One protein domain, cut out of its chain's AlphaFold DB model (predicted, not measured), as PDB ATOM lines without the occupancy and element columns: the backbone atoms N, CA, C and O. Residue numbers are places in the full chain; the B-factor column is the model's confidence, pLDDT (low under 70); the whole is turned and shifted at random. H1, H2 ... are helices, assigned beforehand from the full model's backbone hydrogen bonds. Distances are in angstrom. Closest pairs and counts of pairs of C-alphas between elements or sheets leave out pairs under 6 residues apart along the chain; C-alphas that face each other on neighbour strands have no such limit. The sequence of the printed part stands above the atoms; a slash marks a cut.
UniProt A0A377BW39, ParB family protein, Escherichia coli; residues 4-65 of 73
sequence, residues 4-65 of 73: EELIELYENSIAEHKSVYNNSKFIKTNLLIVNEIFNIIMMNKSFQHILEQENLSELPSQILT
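AT A GLANCE: This is residues 4 to 65 of the 73 residues of the protein "ParB family protein" of Escherichia coli (UniProt A0A377BW39). A long helix, H1, makes the length; after its last residue, Met 42, the backbone turns a corner into H2 and folds back, with short H3 packing on residues 34 to 42 of H1. Residues 4 to 30 of H1 stick out. The printed part has 62 residues with three named helices, in the order H1, H2, H3, and no named strand: all helix. It is extended, with a radius of gyration of the C-alphas of 20.4 A and spans of 65 by 18 by 13 A.

HOW THE PARTS SIT: H1, residues 4 to 42, and H2, residues 45 to 53, are close but not clearly touching, about perpendicular at 84 degrees; their closest C-alphas, of Met 42 and Gln 48, are 6.4 A apart. With residues 34 to 42 alone, H1 touches H3, residues 59 to 64; the closest C-alphas, of Asn 35 and Leu 64, are 5.6 A apart. These two run opposite ways at a steep tilt of 57 degrees. H2 and H3 are apart. Every O i to N i+4 pair is within hydrogen-bond range in H1 and H2, 1 of 2 in H3.

IN THESE COORDINATES: H1 begins at C-alpha 4 (66.066, -37.790, -43.623) and measures 56.8 A; H2 measures 12.3 A. H3, 8.9 A, ends at C-alpha 64 (20.869, -54.224, -34.415).

THE WHOLE: The C-alphas farthest apart, of Glu 4 and Gln 53, are 65.5 A apart. The printed part has no cut, and both links are tight. Residue 65 has pLDDT under 70.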
ATOM      1  N   GLU A   4      67.235 -38.672 -43.532       95.44
ATOM      2  CA  GLU A   4      66.066 -37.790 -43.623       95.44
ATOM      3  C   GLU A   4      64.882 -38.492 -44.296       95.44
ATOM      4  O   GLU A   4      63.783 -38.484 -43.748       95.44
ATOM      5  N   GLU A   5      65.119 -39.178 -45.420       95.75
ATOM      6  CA  GLU A   5      64.076 -39.932 -46.135       95.75
ATOM      7  C   GLU A   5      63.461 -41.036 -45.252       95.75
ATOM      8  O   GLU A   5      62.269 -41.325 -45.344       95.75
ATOM      9  N   LEU A   6      64.259 -41.660 -44.375       95.75
ATOM     10  CA  LEU A   6      63.774 -42.687 -43.452       95.75
ATOM     11  C   LEU A   6      62.933 -42.098 -42.308       95.75
ATOM     12  O   LEU A   6      61.925 -42.695 -41.927       95.75
ATOM     13  N   ILE A   7      63.338 -40.946 -41.763       95.81
ATOM     14  CA  ILE A   7      62.580 -40.237 -40.722       95.81
ATOM     15  C   ILE A   7      61.230 -39.789 -41.279       95.81
ATOM     16  O   ILE A   7      60.201 -40.069 -40.669       95.81
ATOM     17  N   GLU A   8      61.224 -39.176 -42.461       96.56
ATOM     18  CA  GLU A   8      59.999 -38.713 -43.112       96.56
ATOM     19  C   GLU A   8      59.029 -39.874 -43.379       96.56
ATOM     20  O   GLU A   8      57.840 -39.790 -43.071       96.56
ATOM     21  N   LEU A   9      59.534 -41.007 -43.880       96.12
ATOM     22  CA  LEU A   9      58.714 -42.193 -44.129       96.12
ATOM     23  C   LEU A   9      58.102 -42.755 -42.834       96.12
ATOM     24  O   LEU A   9      56.934 -43.154 -42.819       96.12
ATOM     25  N   TYR A  10      58.860 -42.754 -41.737       95.50
ATOM     26  CA  TYR A  10      58.368 -43.180 -40.428       95.50
ATOM     27  C   TYR A  10      57.292 -42.236 -39.873       95.50
ATOM     28  O   TYR A  10      56.243 -42.694 -39.411       95.50
ATOM     29  N   GLU A  11      57.518 -40.923 -39.942       96.94
ATOM     30  CA  GLU A  11      56.554 -39.920 -39.487       96.94
ATOM     31  C   GLU A  11      55.245 -39.988 -40.283       96.94
ATOM     32  O   GLU A  11      54.161 -39.994 -39.687       96.94
ATOM     33  N   ASN A  12      55.339 -40.143 -41.607       97.50
ATOM     34  CA  ASN A  12      54.185 -40.325 -42.486       97.50
ATOM     35  C   ASN A  12      53.400 -41.596 -42.138       97.50
ATOM     36  O   ASN A  12      52.179 -41.542 -41.990       97.50
ATOM     37  N   SER A  13      54.085 -42.721 -41.899       96.06
ATOM     38  CA  SER A  13      53.428 -43.968 -41.488       96.06
ATOM     39  C   SER A  13      52.663 -43.810 -40.168       96.06
ATOM     40  O   SER A  13      51.513 -44.241 -40.049       96.06
ATOM     41  N   ILE A  14      53.245 -43.128 -39.174       97.38
ATOM     42  CA  ILE A  14      52.550 -42.833 -37.912       97.38
ATOM     43  C   ILE A  14      51.315 -41.965 -38.153       97.38
ATOM     44  O   ILE A  14      50.268 -42.198 -37.537       97.38
ATOM     45  N   ALA A  15      51.431 -40.940 -38.996       97.44
ATOM     46  CA  ALA A  15      50.329 -40.041 -39.304       97.44
ATOM     47  C   ALA A  15      49.166 -40.792 -39.974       97.44
ATOM     48  O   ALA A  15      48.015 -40.640 -39.552       97.44
ATOM     49  N   GLU A  16      49.465 -41.666 -40.936       97.25
ATOM     50  CA  GLU A  16      48.481 -42.533 -41.588       97.25
ATOM     51  C   GLU A  16      47.798 -43.463 -40.583       97.25
ATOM     52  O   GLU A  16      46.567 -43.491 -40.505       97.25
ATOM     53  N   HIS A  17      48.568 -44.153 -39.736       96.56
ATOM     54  CA  HIS A  17      48.013 -45.025 -38.699       96.56
ATOM     55  C   HIS A  17      47.092 -44.272 -37.732       96.56
ATOM     56  O   HIS A  17      46.007 -44.761 -37.403       96.56
ATOM     57  N   LYS A  18      47.483 -43.069 -37.293       97.31
ATOM     58  CA  LYS A  18      46.642 -42.217 -36.437       97.31
ATOM     59  C   LYS A  18      45.356 -41.803 -37.146       97.31
ATOM     60  O   LYS A  18      44.294 -41.832 -36.527       97.31
ATOM     61  N   SER A  19      45.440 -41.439 -38.425       97.75
ATOM     62  CA  SER A  19      44.280 -41.070 -39.241       97.75
ATOM     63  C   SER A  19      43.287 -42.230 -39.356       97.75
ATOM     64  O   SER A  19      42.113 -42.078 -39.012       97.75
ATOM     65  N   VAL A  20      43.769 -43.422 -39.723       97.12
ATOM     66  CA  VAL A  20      42.952 -44.642 -39.815       97.12
ATOM     67  C   VAL A  20      42.310 -44.975 -38.469       97.12
ATOM     68  O   VAL A  20      41.100 -45.187 -38.403       97.12
ATOM     69  N   TYR A  21      43.085 -44.956 -37.382       96.62
ATOM     70  CA  TYR A  21      42.569 -45.230 -36.041       96.62
ATOM     71  C   TYR A  21      41.466 -44.247 -35.628       96.62
ATOM     72  O   TYR A  21      40.412 -44.664 -35.145       96.62
ATOM     73  N   ASN A  22      41.683 -42.946 -35.837       97.31
ATOM     74  CA  ASN A  22      40.705 -41.917 -35.496       97.31
ATOM     75  C   ASN A  22      39.415 -42.073 -36.312       97.31
ATOM     76  O   ASN A  22      38.326 -42.005 -35.740       97.31
ATOM     77  N   ASN A  23      39.530 -42.363 -37.611       96.94
ATOM     78  CA  ASN A  23      38.381 -42.616 -38.479       96.94
ATOM     79  C   ASN A  23      37.607 -43.867 -38.043       96.94
ATOM     80  O   ASN A  23      36.388 -43.805 -37.875       96.94
ATOM     81  N   SER A  24      38.293 -44.981 -37.770       95.12
ATOM     82  CA  SER A  24      37.651 -46.190 -37.239       95.12
ATOM     83  C   SER A  24      36.965 -45.937 -35.902       95.12
ATOM     84  O   SER A  24      35.848 -46.409 -35.689       95.12
ATOM     85  N   LYS A  25      37.593 -45.175 -34.998       95.25
ATOM     86  CA  LYS A  25      36.996 -44.820 -33.706       95.25
ATOM     87  C   LYS A  25      35.723 -43.993 -33.892       95.25
ATOM     88  O   LYS A  25      34.717 -44.307 -33.265       95.25
ATOM     89  N   PHE A  26      35.751 -42.992 -34.770       95.50
ATOM     90  CA  PHE A  26      34.586 -42.169 -35.097       95.50
ATOM     91  C   PHE A  26      33.436 -43.009 -35.674       95.50
ATOM     92  O   PHE A  26      32.313 -42.941 -35.175       95.50
ATOM     93  N   ILE A  27      33.725 -43.863 -36.662       93.12
ATOM     94  CA  ILE A  27      32.731 -44.762 -37.267       93.12
ATOM     95  C   ILE A  27      32.144 -45.703 -36.210       93.12
ATOM     96  O   ILE A  27      30.925 -45.827 -36.114       93.12
ATOM     97  N   LYS A  28      32.985 -46.320 -35.368       90.50
ATOM     98  CA  LYS A  28      32.538 -47.200 -34.281       90.50
ATOM     99  C   LYS A  28      31.597 -46.476 -33.322       90.50
ATOM    100  O   LYS A  28      30.557 -47.025 -32.971       90.50
ATOM    101  N   THR A  29      31.940 -45.258 -32.904       93.31
ATOM    102  CA  THR A  29      31.079 -44.450 -32.031       93.31
ATOM    103  C   THR A  29      29.725 -44.180 -32.685       93.31
ATOM    104  O   THR A  29      28.699 -44.401 -32.047       93.31
ATOM    105  N   ASN A  30      29.698 -43.792 -33.960       93.12
ATOM    106  CA  ASN A  30      28.441 -43.536 -34.662       93.12
ATOM    107  C   ASN A  30      27.585 -44.799 -34.809       93.12
ATOM    108  O   ASN A  30      26.377 -44.734 -34.602       93.12
ATOM    109  N   LEU A  31      28.191 -45.951 -35.107       89.88
ATOM    110  CA  LEU A  31      27.468 -47.224 -35.183       89.88
ATOM    111  C   LEU A  31      26.844 -47.613 -33.836       89.88
ATOM    112  O   LEU A  31      25.709 -48.083 -33.806       89.88
ATOM    113  N   LEU A  32      27.548 -47.381 -32.725       88.62
ATOM    114  CA  LEU A  32      27.000 -47.613 -31.385       88.62
ATOM    115  C   LEU A  32      25.798 -46.704 -31.099       88.62
ATOM    116  O   LEU A  32      24.785 -47.191 -30.607       88.62
ATOM    117  N   ILE A  33      25.884 -45.420 -31.464       92.25
ATOM    118  CA  ILE A  33      24.780 -44.461 -31.308       92.25
ATOM    119  C   ILE A  33      23.571 -44.884 -32.150       92.25
ATOM    120  O   ILE A  33      22.452 -44.914 -31.645       92.25
ATOM    121  N   VAL A  34      23.778 -45.246 -33.421       90.31
ATOM    122  CA  VAL A  34      22.701 -45.725 -34.305       90.31
ATOM    123  C   VAL A  34      22.037 -46.967 -33.717       90.31
ATOM    124  O   VAL A  34      20.813 -47.023 -33.636       90.31
ATOM    125  N   ASN A  35      22.826 -47.936 -33.251       88.38
ATOM    126  CA  ASN A  35      22.307 -49.137 -32.604       88.38
ATOM    127  C   ASN A  35      21.462 -48.798 -31.362       88.38
ATOM    128  O   ASN A  35      20.395 -49.370 -31.163       88.38
ATOM    129  N   GLU A  36      21.895 -47.851 -30.531       90.44
ATOM    130  CA  GLU A  36      21.138 -47.420 -29.352       90.44
ATOM    131  C   GLU A  36      19.815 -46.735 -29.723       90.44
ATOM    132  O   GLU A  36      18.768 -47.088 -29.179       90.44
ATOM    133  N   ILE A  37      19.829 -45.835 -30.712       92.50
ATOM    134  CA  ILE A  37      18.616 -45.199 -31.247       92.50
ATOM    135  C   ILE A  37      17.624 -46.260 -31.731       92.50
ATOM    136  O   ILE A  37      16.449 -46.218 -31.366       92.50
ATOM    137  N   PHE A  38      18.089 -47.236 -32.517       90.38
ATOM    138  CA  PHE A  38      17.231 -48.311 -33.011       90.38
ATOM    139  C   PHE A  38      16.695 -49.186 -31.880       90.38
ATOM    140  O   PHE A  38      15.516 -49.518 -31.906       90.38
ATOM    141  N   ASN A  39      17.499 -49.505 -30.862       88.88
ATOM    142  CA  ASN A  39      17.011 -50.245 -29.697       88.88
ATOM    143  C   ASN A  39      15.866 -49.496 -29.003       88.88
ATOM    144  O   ASN A  39      14.838 -50.101 -28.717       88.88
ATOM    145  N   ILE A  40      16.005 -48.184 -28.792       93.06
ATOM    146  CA  ILE A  40      14.968 -47.357 -28.155       93.06
ATOM    147  C   ILE A  40      13.700 -47.312 -29.010       93.06
ATOM    148  O   ILE A  40      12.602 -47.558 -28.509       93.06
ATOM    149  N   ILE A  41      13.831 -47.010 -30.303       92.88
ATOM    150  CA  ILE A  41      12.681 -46.892 -31.207       92.88
ATOM    151  C   ILE A  41      11.964 -48.242 -31.341       92.88
ATOM    152  O   ILE A  41      10.736 -48.291 -31.318       92.88
ATOM    153  N   MET A  42      12.710 -49.348 -31.386       91.12
ATOM    154  CA  MET A  42      12.143 -50.694 -31.437       91.12
ATOM    155  C   MET A  42      11.408 -51.096 -30.160       91.12
ATOM    156  O   MET A  42      10.622 -52.033 -30.212       91.12
ATOM    157  N   MET A  43      11.556 -50.400 -29.027       91.50
ATOM    158  CA  MET A  43      10.687 -50.626 -27.861       91.50
ATOM    159  C   MET A  43       9.269 -50.061 -28.061       91.50
ATOM    160  O   MET A  43       8.353 -50.398 -27.306       91.50
ATOM    161  N   ASN A  44       9.054 -49.212 -29.071       95.38
ATOM    162  CA  ASN A  44       7.758 -48.615 -29.365       95.38
ATOM    163  C   ASN A  44       6.884 -49.556 -30.214       95.38
ATOM    164  O   ASN A  44       7.167 -49.812 -31.383       95.38
ATOM    165  N   LYS A  45       5.765 -50.021 -29.646       94.44
ATOM    166  CA  LYS A  45       4.832 -50.937 -30.330       94.44
ATOM    167  C   LYS A  45       4.170 -50.334 -31.571       94.44
ATOM    168  O   LYS A  45       3.933 -51.055 -32.531       94.44
ATOM    169  N   SER A  46       3.874 -49.034 -31.566       95.81
ATOM    170  CA  SER A  46       3.289 -48.367 -32.734       95.81
ATOM    171  C   SER A  46       4.276 -48.338 -33.896       95.81
ATOM    172  O   SER A  46       3.883 -48.554 -35.035       95.81
ATOM    173  N   PHE A  47       5.563 -48.128 -33.610       93.88
ATOM    174  CA  PHE A  47       6.610 -48.200 -34.624       93.88
ATOM    175  C   PHE A  47       6.776 -49.619 -35.177       93.88
ATOM    176  O   PHE A  47       6.814 -49.792 -36.390       93.88
ATOM    177  N   GLN A  48       6.796 -50.638 -34.309       93.75
ATOM    178  CA  GLN A  48       6.812 -52.039 -34.752       93.75
ATOM    179  C   GLN A  48       5.626 -52.353 -35.675       93.75
ATOM    180  O   GLN A  48       5.810 -52.960 -36.724       93.75
ATOM    181  N   HIS A  49       4.429 -51.875 -35.330       96.06
ATOM    182  CA  HIS A  49       3.241 -52.084 -36.150       96.06
ATOM    183  C   HIS A  49       3.345 -51.425 -37.534       96.06
ATOM    184  O   HIS A  49       2.936 -52.023 -38.524       96.06
ATOM    185  N   ILE A  50       3.923 -50.221 -37.623       96.06
ATOM    186  CA  ILE A  50       4.185 -49.560 -38.913       96.06
ATOM    187  C   ILE A  50       5.145 -50.407 -39.756       96.06
ATOM    188  O   ILE A  50       4.873 -50.649 -40.928       96.06
ATOM    189  N   LEU A  51       6.228 -50.918 -39.159       94.38
ATOM    190  CA  LEU A  51       7.170 -51.785 -39.872       94.38
ATOM    191  C   LEU A  51       6.502 -53.057 -40.402       94.38
ATOM    192  O   LEU A  51       6.774 -53.459 -41.529       94.38
ATOM    193  N   GLU A  52       5.617 -53.674 -39.621       95.19
ATOM    194  CA  GLU A  52       4.843 -54.835 -40.070       95.19
ATOM    195  C   GLU A  52       3.929 -54.484 -41.250       95.19
ATOM    196  O   GLU A  52       3.902 -55.211 -42.241       95.19
ATOM    197  N   GLN A  53       3.218 -53.354 -41.177       97.31
ATOM    198  CA  GLN A  53       2.328 -52.889 -42.247       97.31
ATOM    199  C   GLN A  53       3.074 -52.593 -43.553       97.31
ATOM    200  O   GLN A  53       2.542 -52.840 -44.636       97.31
ATOM    201  N   GLU A  54       4.304 -52.091 -43.459       96.25
ATOM    202  CA  GLU A  54       5.142 -51.769 -44.614       96.25
ATOM    203  C   GLU A  54       6.011 -52.949 -45.097       96.25
ATOM    204  O   GLU A  54       6.753 -52.803 -46.066       96.25
ATOM    205  N   ASN A  55       5.907 -54.134 -44.478       93.69
ATOM    206  CA  ASN A  55       6.778 -55.297 -44.723       93.69
ATOM    207  C   ASN A  55       8.279 -55.010 -44.498       93.69
ATOM    208  O   ASN A  55       9.143 -55.516 -45.216       93.69
ATOM    209  N   LEU A  56       8.597 -54.203 -43.485       93.06
ATOM    210  CA  LEU A  56       9.949 -53.752 -43.138       93.06
ATOM    211  C   LEU A  56      10.477 -54.330 -41.812       93.06
ATOM    212  O   LEU A  56      11.520 -53.892 -41.325       93.06
ATOM    213  N   SER A  57       9.802 -55.325 -41.230       89.69
ATOM    214  CA  SER A  57      10.145 -55.904 -39.918       89.69
ATOM    215  C   SER A  57      11.566 -56.479 -39.817       89.69
ATOM    216  O   SER A  57      12.108 -56.576 -38.718       89.69
ATOM    217  N   GLU A  58      12.194 -56.818 -40.944       87.38
ATOM    218  CA  GLU A  58      13.564 -57.343 -40.999       87.38
ATOM    219  C   GLU A  58      14.644 -56.249 -41.057       87.38
ATOM    220  O   GLU A  58      15.819 -56.533 -40.845       87.38
ATOM    221  N   LEU A  59      14.300 -54.985 -41.335       85.56
ATOM    222  CA  LEU A  59      15.301 -53.911 -41.410       85.56
ATOM    223  C   LEU A  59      16.010 -53.644 -40.073       85.56
ATOM    224  O   LEU A  59      17.239 -53.524 -40.070       85.56
ATOM    225  N   PRO A  60      15.307 -53.581 -38.924       85.12
ATOM    226  CA  PRO A  60      15.965 -53.347 -37.646       85.12
ATOM    227  C   PRO A  60      16.989 -54.428 -37.298       85.12
ATOM    228  O   PRO A  60      18.024 -54.107 -36.722       85.12
ATOM    229  N   SER A  61      16.761 -55.692 -37.675       80.81
ATOM    230  CA  SER A  61      17.693 -56.786 -37.366       80.81
ATOM    231  C   SER A  61      19.042 -56.616 -38.082       80.81
ATOM    232  O   SER A  61      20.084 -56.936 -37.508       80.81
ATOM    233  N   GLN A  62      19.057 -56.012 -39.274       79.81
ATOM    234  CA  GLN A  62      20.281 -55.694 -40.025       79.81
ATOM    235  C   GLN A  62      21.125 -54.603 -39.352       79.81
ATOM    236  O   GLN A  62      22.343 -54.578 -39.513       79.81
ATOM    237  N   ILE A  63      20.486 -53.723 -38.578       78.06
ATOM    238  CA  ILE A  63      21.126 -52.592 -37.891       78.06
ATOM    239  C   ILE A  63      21.526 -52.976 -36.464       78.06
ATOM    240  O   ILE A  63      22.608 -52.624 -36.004       78.06
ATOM    241  N   LEU A  64      20.669 -53.741 -35.782       77.25
ATOM    242  CA  LEU A  64      20.869 -54.224 -34.415       77.25
ATOM    243  C   LEU A  64      21.821 -55.429 -34.328       77.25
ATOM    244  O   LEU A  64      22.157 -55.874 -33.227       77.25
ATOM    245  N   THR A  65      22.266 -55.984 -35.465       67.06
ATOM    246  CA  THR A  65      23.265 -57.057 -35.458       67.06
ATOM    247  C   THR A  65      24.544 -56.541 -34.784       67.06
ATOM    248  O   THR A  65      25.035 -55.471 -35.143       67.06
TER     249      THR A  65